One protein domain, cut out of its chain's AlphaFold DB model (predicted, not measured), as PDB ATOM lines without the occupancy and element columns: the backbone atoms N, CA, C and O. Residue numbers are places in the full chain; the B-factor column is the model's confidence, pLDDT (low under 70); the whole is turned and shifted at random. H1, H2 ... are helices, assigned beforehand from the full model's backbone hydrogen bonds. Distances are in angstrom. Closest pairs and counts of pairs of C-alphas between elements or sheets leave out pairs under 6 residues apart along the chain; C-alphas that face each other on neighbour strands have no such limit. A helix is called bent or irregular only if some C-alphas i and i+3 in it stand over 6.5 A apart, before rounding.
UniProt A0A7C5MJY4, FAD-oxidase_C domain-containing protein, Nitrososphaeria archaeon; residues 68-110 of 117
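This is residues 68 to 110 of the 117 residues of the protein "FAD-oxidase_C domain-containing protein" of Nitrososphaeria archaeon (UniProt A0A7C5MJY4). A short helix, H1, and a longer one, H2, meet in a corner at a one-residue link and make a V with unequal arms. From the far end of H2 a long stretch with no named element, residues 93 to 110, folds back across the open side of the V, making a flat outline of 26 by 21 by 11 A. The printed part has 43 residues with two named helices, H1 then H2, and no named strand. The class is all helix, though under half of the residues, 21 of 43, are in named elements. The whole is compact, with a radius of gyration of the C-alphas of 9.8 A.

H1, residues 71 to 77, is joined by a tight link, His 78, to H2, residues 79 to 92. The two are close but not clearly touching, with 2 pairs of C-alphas within 8 A. Their closest C-alphas, those of Gly 75 and Leu 82, are 6.5 A apart. They run opposite ways at a steep tilt of 48 degrees. In H1, 1 of 3 O i to N i+4 pairs and 3 of 4 O i to N i+3 pairs are within hydrogen-bond range; in H2, 7 of 10 O i to N i+4 pairs are.

H1 begins at C-alpha 71, (4.457, -66.430, -13.607), and measures 10.6 A from first to last C-alpha. H2 measures 21.4 A and ends at C-alpha 92, (-15.310, -68.525, -12.799). Both are neither bent nor irregular, but only just: C-alphas 72 and 75 are 6.2 A apart, and C-alphas 80 and 83 are 6.0 A apart.

The two C-alphas farthest apart, those of Glu 77 and Asn 95, are 26.3 A apart. The printed part has no cut. The mean pLDDT of the printed part is 79.6, and residues 104 to 110 are under 70.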
ATOM      1  N   LEU A  68       3.360 -63.006 -18.010       81.06
ATOM      2  CA  LEU A  68       3.740 -64.392 -18.333       81.06
ATOM      3  C   LEU A  68       5.171 -64.699 -17.885       81.06
ATOM      4  O   LEU A  68       5.447 -65.762 -17.340       81.06
ATOM      5  N   ILE A  69       6.068 -63.729 -18.065       83.94
ATOM      6  CA  ILE A  69       7.506 -63.876 -17.823       83.94
ATOM      7  C   ILE A  69       7.802 -64.239 -16.362       83.94
ATOM      8  O   ILE A  69       8.658 -65.082 -16.107       83.94
ATOM      9  N   ARG A  70       7.076 -63.650 -15.398       83.50
ATOM     10  CA  ARG A  70       7.320 -63.887 -13.966       83.50
ATOM     11  C   ARG A  70       6.424 -64.962 -13.355       83.50
ATOM     12  O   ARG A  70       6.607 -65.316 -12.193       83.50
ATOM     13  N   ALA A  71       5.467 -65.500 -14.116       82.81
ATOM     14  CA  ALA A  71       4.457 -66.430 -13.607       82.81
ATOM     15  C   ALA A  71       5.076 -67.678 -12.963       82.81
ATOM     16  O   ALA A  71       4.578 -68.162 -11.945       82.81
ATOM     17  N   LYS A  72       6.201 -68.161 -13.509       83.25
ATOM     18  CA  LYS A  72       6.896 -69.344 -12.988       83.25
ATOM     19  C   LYS A  72       7.477 -69.149 -11.579       83.25
ATOM     20  O   LYS A  72       7.490 -70.105 -10.815       83.25
ATOM     21  N   TYR A  73       7.870 -67.928 -11.203       86.31
ATOM     22  CA  TYR A  73       8.478 -67.655  -9.892       86.31
ATOM     23  C   TYR A  73       7.446 -67.488  -8.771       86.31
ATOM     24  O   TYR A  73       7.756 -67.719  -7.607       86.31
ATOM     25  N   VAL A  74       6.192 -67.152  -9.098       84.19
ATOM     26  CA  VAL A  74       5.124 -66.981  -8.088       84.19
ATOM     27  C   VAL A  74       4.862 -68.273  -7.314       84.19
ATOM     28  O   VAL A  74       4.525 -68.236  -6.133       84.19
ATOM     29  N   GLY A  75       5.033 -69.431  -7.961       81.06
ATOM     30  CA  GLY A  75       4.920 -70.728  -7.293       81.06
ATOM     31  C   GLY A  75       5.983 -70.950  -6.215       81.06
ATOM     32  O   GLY A  75       5.725 -71.695  -5.274       81.06
ATOM     33  N   ILE A  76       7.136 -70.289  -6.336       83.62
ATOM     34  CA  ILE A  76       8.221 -70.353  -5.355       83.62
ATOM     35  C   ILE A  76       7.878 -69.472  -4.147       83.62
ATOM     36  O   ILE A  76       8.049 -69.896  -3.009       83.62
ATOM     37  N   GLU A  77       7.327 -68.278  -4.386       84.62
ATOM     38  CA  GLU A  77       6.943 -67.326  -3.332       84.62
ATOM     39  C   GLU A  77       5.709 -67.778  -2.528       84.62
ATOM     40  O   GLU A  77       5.643 -67.607  -1.311       84.62
ATOM     41  N   HIS A  78       4.705 -68.357  -3.197       82.44
ATOM     42  CA  HIS A  78       3.400 -68.662  -2.596       82.44
ATOM     43  C   HIS A  78       2.893 -70.079  -2.917       82.44
ATOM     44  O   HIS A  78       1.807 -70.231  -3.490       82.44
ATOM     45  N   PRO A  79       3.623 -71.142  -2.540       78.81
ATOM     46  CA  PRO A  79       3.300 -72.506  -2.956       78.81
ATOM     47  C   PRO A  79       1.904 -72.974  -2.509       78.81
ATOM     48  O   PRO A  79       1.197 -73.624  -3.279       78.81
ATOM     49  N   SER A  80       1.462 -72.616  -1.299       81.31
ATOM     50  CA  SER A  80       0.152 -73.015  -0.759       81.31
ATOM     51  C   SER A  80      -1.009 -72.178  -1.309       81.31
ATOM     52  O   SER A  80      -2.074 -72.711  -1.622       81.31
ATOM     53  N   THR A  81      -0.814 -70.867  -1.475       83.69
ATOM     54  CA  THR A  81      -1.854 -69.944  -1.959       83.69
ATOM     55  C   THR A  81      -2.168 -70.153  -3.439       83.69
ATOM     56  O   THR A  81      -3.292 -69.908  -3.880       83.69
ATOM     57  N   LEU A  82      -1.199 -70.640  -4.216       81.75
ATOM     58  CA  LEU A  82      -1.363 -70.842  -5.652       81.75
ATOM     59  C   LEU A  82      -2.474 -71.856  -5.981       81.75
ATOM     60  O   LEU A  82      -3.201 -71.669  -6.957       81.75
ATOM     61  N   THR A  83      -2.639 -72.901  -5.163       83.44
ATOM     62  CA  THR A  83      -3.730 -73.881  -5.311       83.44
ATOM     63  C   THR A  83      -5.086 -73.215  -5.119       83.44
ATOM     64  O   THR A  83      -5.924 -73.285  -6.014       83.44
ATOM     65  N   LEU A  84      -5.258 -72.458  -4.030       86.75
ATOM     66  CA  LEU A  84      -6.492 -71.716  -3.761       86.75
ATOM     67  C   LEU A  84      -6.844 -70.757  -4.908       86.75
ATOM     68  O   LEU A  84      -7.992 -70.681  -5.340       86.75
ATOM     69  N   MET A  85      -5.852 -70.042  -5.441       85.81
ATOM     70  CA  MET A  85      -6.060 -69.121  -6.561       85.81
ATOM     71  C   MET A  85      -6.478 -69.843  -7.846       85.81
ATOM     72  O   MET A  85      -7.321 -69.336  -8.587       85.81
ATOM     73  N   ARG A  86      -5.924 -71.033  -8.112       84.88
ATOM     74  CA  ARG A  86      -6.324 -71.876  -9.250       84.88
ATOM     75  C   ARG A  86      -7.736 -72.427  -9.078       84.88
ATOM     76  O   ARG A  86      -8.481 -72.469 -10.055       84.88
ATOM     77  N   ASP A  87      -8.114 -72.810  -7.866       87.19
ATOM     78  CA  ASP A  87      -9.457 -73.314  -7.582       87.19
ATOM     79  C   ASP A  87     -10.497 -72.204  -7.751       87.19
ATOM     80  O   ASP A  87     -11.465 -72.383  -8.486       87.19
ATOM     81  N   LEU A  88     -10.231 -71.008  -7.210       89.12
ATOM     82  CA  LEU A  88     -11.056 -69.819  -7.452       89.12
ATOM     83  C   LEU A  88     -11.174 -69.503  -8.947       89.12
ATOM     84  O   LEU A  88     -12.270 -69.251  -9.441       89.12
ATOM     85  N   LYS A  89     -10.068 -69.561  -9.695       87.25
ATOM     86  CA  LYS A  89     -10.072 -69.338 -11.146       87.25
ATOM     87  C   LYS A  89     -10.995 -70.322 -11.870       87.25
ATOM     88  O   LYS A  89     -11.758 -69.891 -12.728       87.25
ATOM     89  N   LYS A  90     -10.965 -71.610 -11.514       87.81
ATOM     90  CA  LYS A  90     -11.821 -72.643 -12.123       87.81
ATOM     91  C   LYS A  90     -13.306 -72.461 -11.816       87.81
ATOM     92  O   LYS A  90     -14.121 -72.862 -12.639       87.81
ATOM     93  N   LEU A  91     -13.666 -71.845 -10.686       93.12
ATOM     94  CA  LEU A  91     -15.067 -71.527 -10.384       93.12
ATOM     95  C   LEU A  91     -15.662 -70.534 -11.394       93.12
ATOM     96  O   LEU A  91     -16.825 -70.661 -11.759       93.12
ATOM     97  N   PHE A  92     -14.864 -69.570 -11.866       91.88
ATOM     98  CA  PHE A  92     -15.310 -68.525 -12.799       91.88
ATOM     99  C   PHE A  92     -14.903 -68.773 -14.259       91.88
ATOM    100  O   PHE A  92     -15.450 -68.151 -15.165       91.88
ATOM    101  N   ASP A  93     -13.945 -69.663 -14.505       90.12
ATOM    102  CA  ASP A  93     -13.465 -70.037 -15.835       90.12
ATOM    103  C   ASP A  93     -13.188 -71.549 -15.906       90.12
ATOM    104  O   ASP A  93     -12.026 -71.971 -15.919       90.12
ATOM    105  N   PRO A  94     -14.240 -72.392 -15.934       89.19
ATOM    106  CA  PRO A  94     -14.092 -73.851 -15.910       89.19
ATOM    107  C   PRO A  94     -13.302 -74.404 -17.101       89.19
ATOM    108  O   PRO A  94     -12.632 -75.428 -16.983       89.19
ATOM    109  N   ASN A  95     -13.363 -73.707 -18.240       86.94
ATOM    110  CA  ASN A  95     -12.681 -74.087 -19.477       86.94
ATOM    111  C   ASN A  95     -11.285 -73.462 -19.613       86.94
ATOM    112  O   ASN A  95     -10.590 -73.746 -20.587       86.94
ATOM    113  N   LEU A  96     -10.875 -72.625 -18.652       83.69
ATOM    114  CA  LEU A  96      -9.564 -71.974 -18.599       83.69
ATOM    115  C   LEU A  96      -9.221 -71.155 -19.857       83.69
ATOM    116  O   LEU A  96      -8.074 -71.139 -20.307       83.69
ATOM    117  N   ILE A  97     -10.212 -70.470 -20.433       86.19
ATOM    118  CA  ILE A  97     -10.051 -69.705 -21.681       86.19
ATOM    119  C   ILE A  97      -9.665 -68.242 -21.451       86.19
ATOM    120  O   ILE A  97      -9.172 -67.583 -22.365       86.19
ATOM    121  N   LEU A  98      -9.876 -67.704 -20.248       86.50
ATOM    122  CA  LEU A  98      -9.610 -66.295 -19.966       86.50
ATOM    123  C   LEU A  98      -8.154 -66.121 -19.511       86.50
ATOM    124  O   LEU A  98      -7.843 -66.312 -18.330       86.50
ATOM    125  N   ASN A  99      -7.295 -65.689 -20.444       83.75
ATOM    126  CA  ASN A  99      -5.867 -65.388 -20.251       83.75
ATOM    127  C   ASN A  99      -5.051 -66.572 -19.682       83.75
ATOM    128  O   ASN A  99      -4.507 -66.463 -18.574       83.75
ATOM    129  N   PRO A 100      -4.952 -67.701 -20.410       81.31
ATOM    130  CA  PRO A 100      -4.232 -68.887 -19.947       81.31
ATOM    131  C   PRO A 100      -2.762 -68.570 -19.631       81.31
ATOM    132  O   PRO A 100      -2.102 -67.812 -20.336       81.31
ATOM    133  N   GLY A 101      -2.251 -69.125 -18.529       77.06
ATOM    134  CA  GLY A 101      -0.852 -68.985 -18.106       77.06
ATOM    135  C   GLY A 101      -0.457 -67.623 -17.518       77.06
ATOM    136  O   GLY A 101       0.615 -67.512 -16.924       77.06
ATOM    137  N   LYS A 102      -1.290 -66.576 -17.625       78.44
ATOM    138  CA  LYS A 102      -0.960 -65.236 -17.111       78.44
ATOM    139  C   LYS A 102      -1.128 -65.148 -15.591       78.44
ATOM    140  O   LYS A 102      -2.101 -65.634 -15.011       78.44
ATOM    141  N   GLY A 103      -0.194 -64.460 -14.933       72.88
ATOM    142  CA  GLY A 103      -0.260 -64.204 -13.499       72.88
ATOM    143  C   GLY A 103      -0.050 -65.467 -12.666       72.88
ATOM    144  O   GLY A 103       1.016 -66.067 -12.696       72.88
ATOM    145  N   LYS A 104      -1.062 -65.847 -11.885       67.19
ATOM    146  CA  LYS A 104      -0.985 -66.945 -10.897       67.19
ATOM    147  C   LYS A 104      -1.617 -68.248 -11.419       67.19
ATOM    148  O   LYS A 104      -1.679 -69.260 -10.723       67.19
ATOM    149  N   GLY A 105      -2.097 -68.222 -12.663       59.66
ATOM    150  CA  GLY A 105      -2.935 -69.245 -13.276       59.66
ATOM    151  C   GLY A 105      -2.182 -70.403 -13.921       59.66
ATOM    152  O   GLY A 105      -2.496 -70.711 -15.054       59.66
ATOM    153  N   GLY A 106      -1.243 -71.042 -13.213       58.12
ATOM    154  CA  GLY A 106      -0.755 -72.412 -13.478       58.12
ATOM    155  C   GLY A 106      -0.142 -72.757 -14.853       58.12
ATOM    156  O   GLY A 106      -0.103 -71.927 -15.753       58.12
ATOM    157  N   PRO A 107       0.382 -73.991 -15.021       55.03
ATOM    158  CA  PRO A 107       0.985 -74.449 -16.269       55.03
ATOM    159  C   PRO A 107      -0.128 -74.823 -17.253       55.03
ATOM    160  O   PRO A 107      -0.383 -75.995 -17.512       55.03
ATOM    161  N   TYR A 108      -0.855 -73.829 -17.752       55.22
ATOM    162  CA  TYR A 108      -1.765 -74.043 -18.868       55.22
ATOM    163  C   TYR A 108      -0.986 -73.760 -20.144       55.22
ATOM    164  O   TYR A 108      -0.415 -72.672 -20.263       55.22
ATOM    165  N   PRO A 109      -0.882 -74.733 -21.064       45.88
ATOM    166  CA  PRO A 109      -0.134 -74.533 -22.288       45.88
ATOM    167  C   PRO A 109      -0.735 -73.341 -23.029       45.88
ATOM    168  O   PRO A 109      -1.903 -73.363 -23.421       45.88
ATOM    169  N   LEU A 110       0.070 -72.293 -23.208       47.31
ATOM    170  CA  LEU A 110      -0.212 -71.278 -24.211       47.31
ATOM    171  C   LEU A 110      -0.325 -72.026 -25.539       47.31
ATOM    172  O   LEU A 110       0.577 -72.791 -25.896       47.31
TER     173      LEU A 110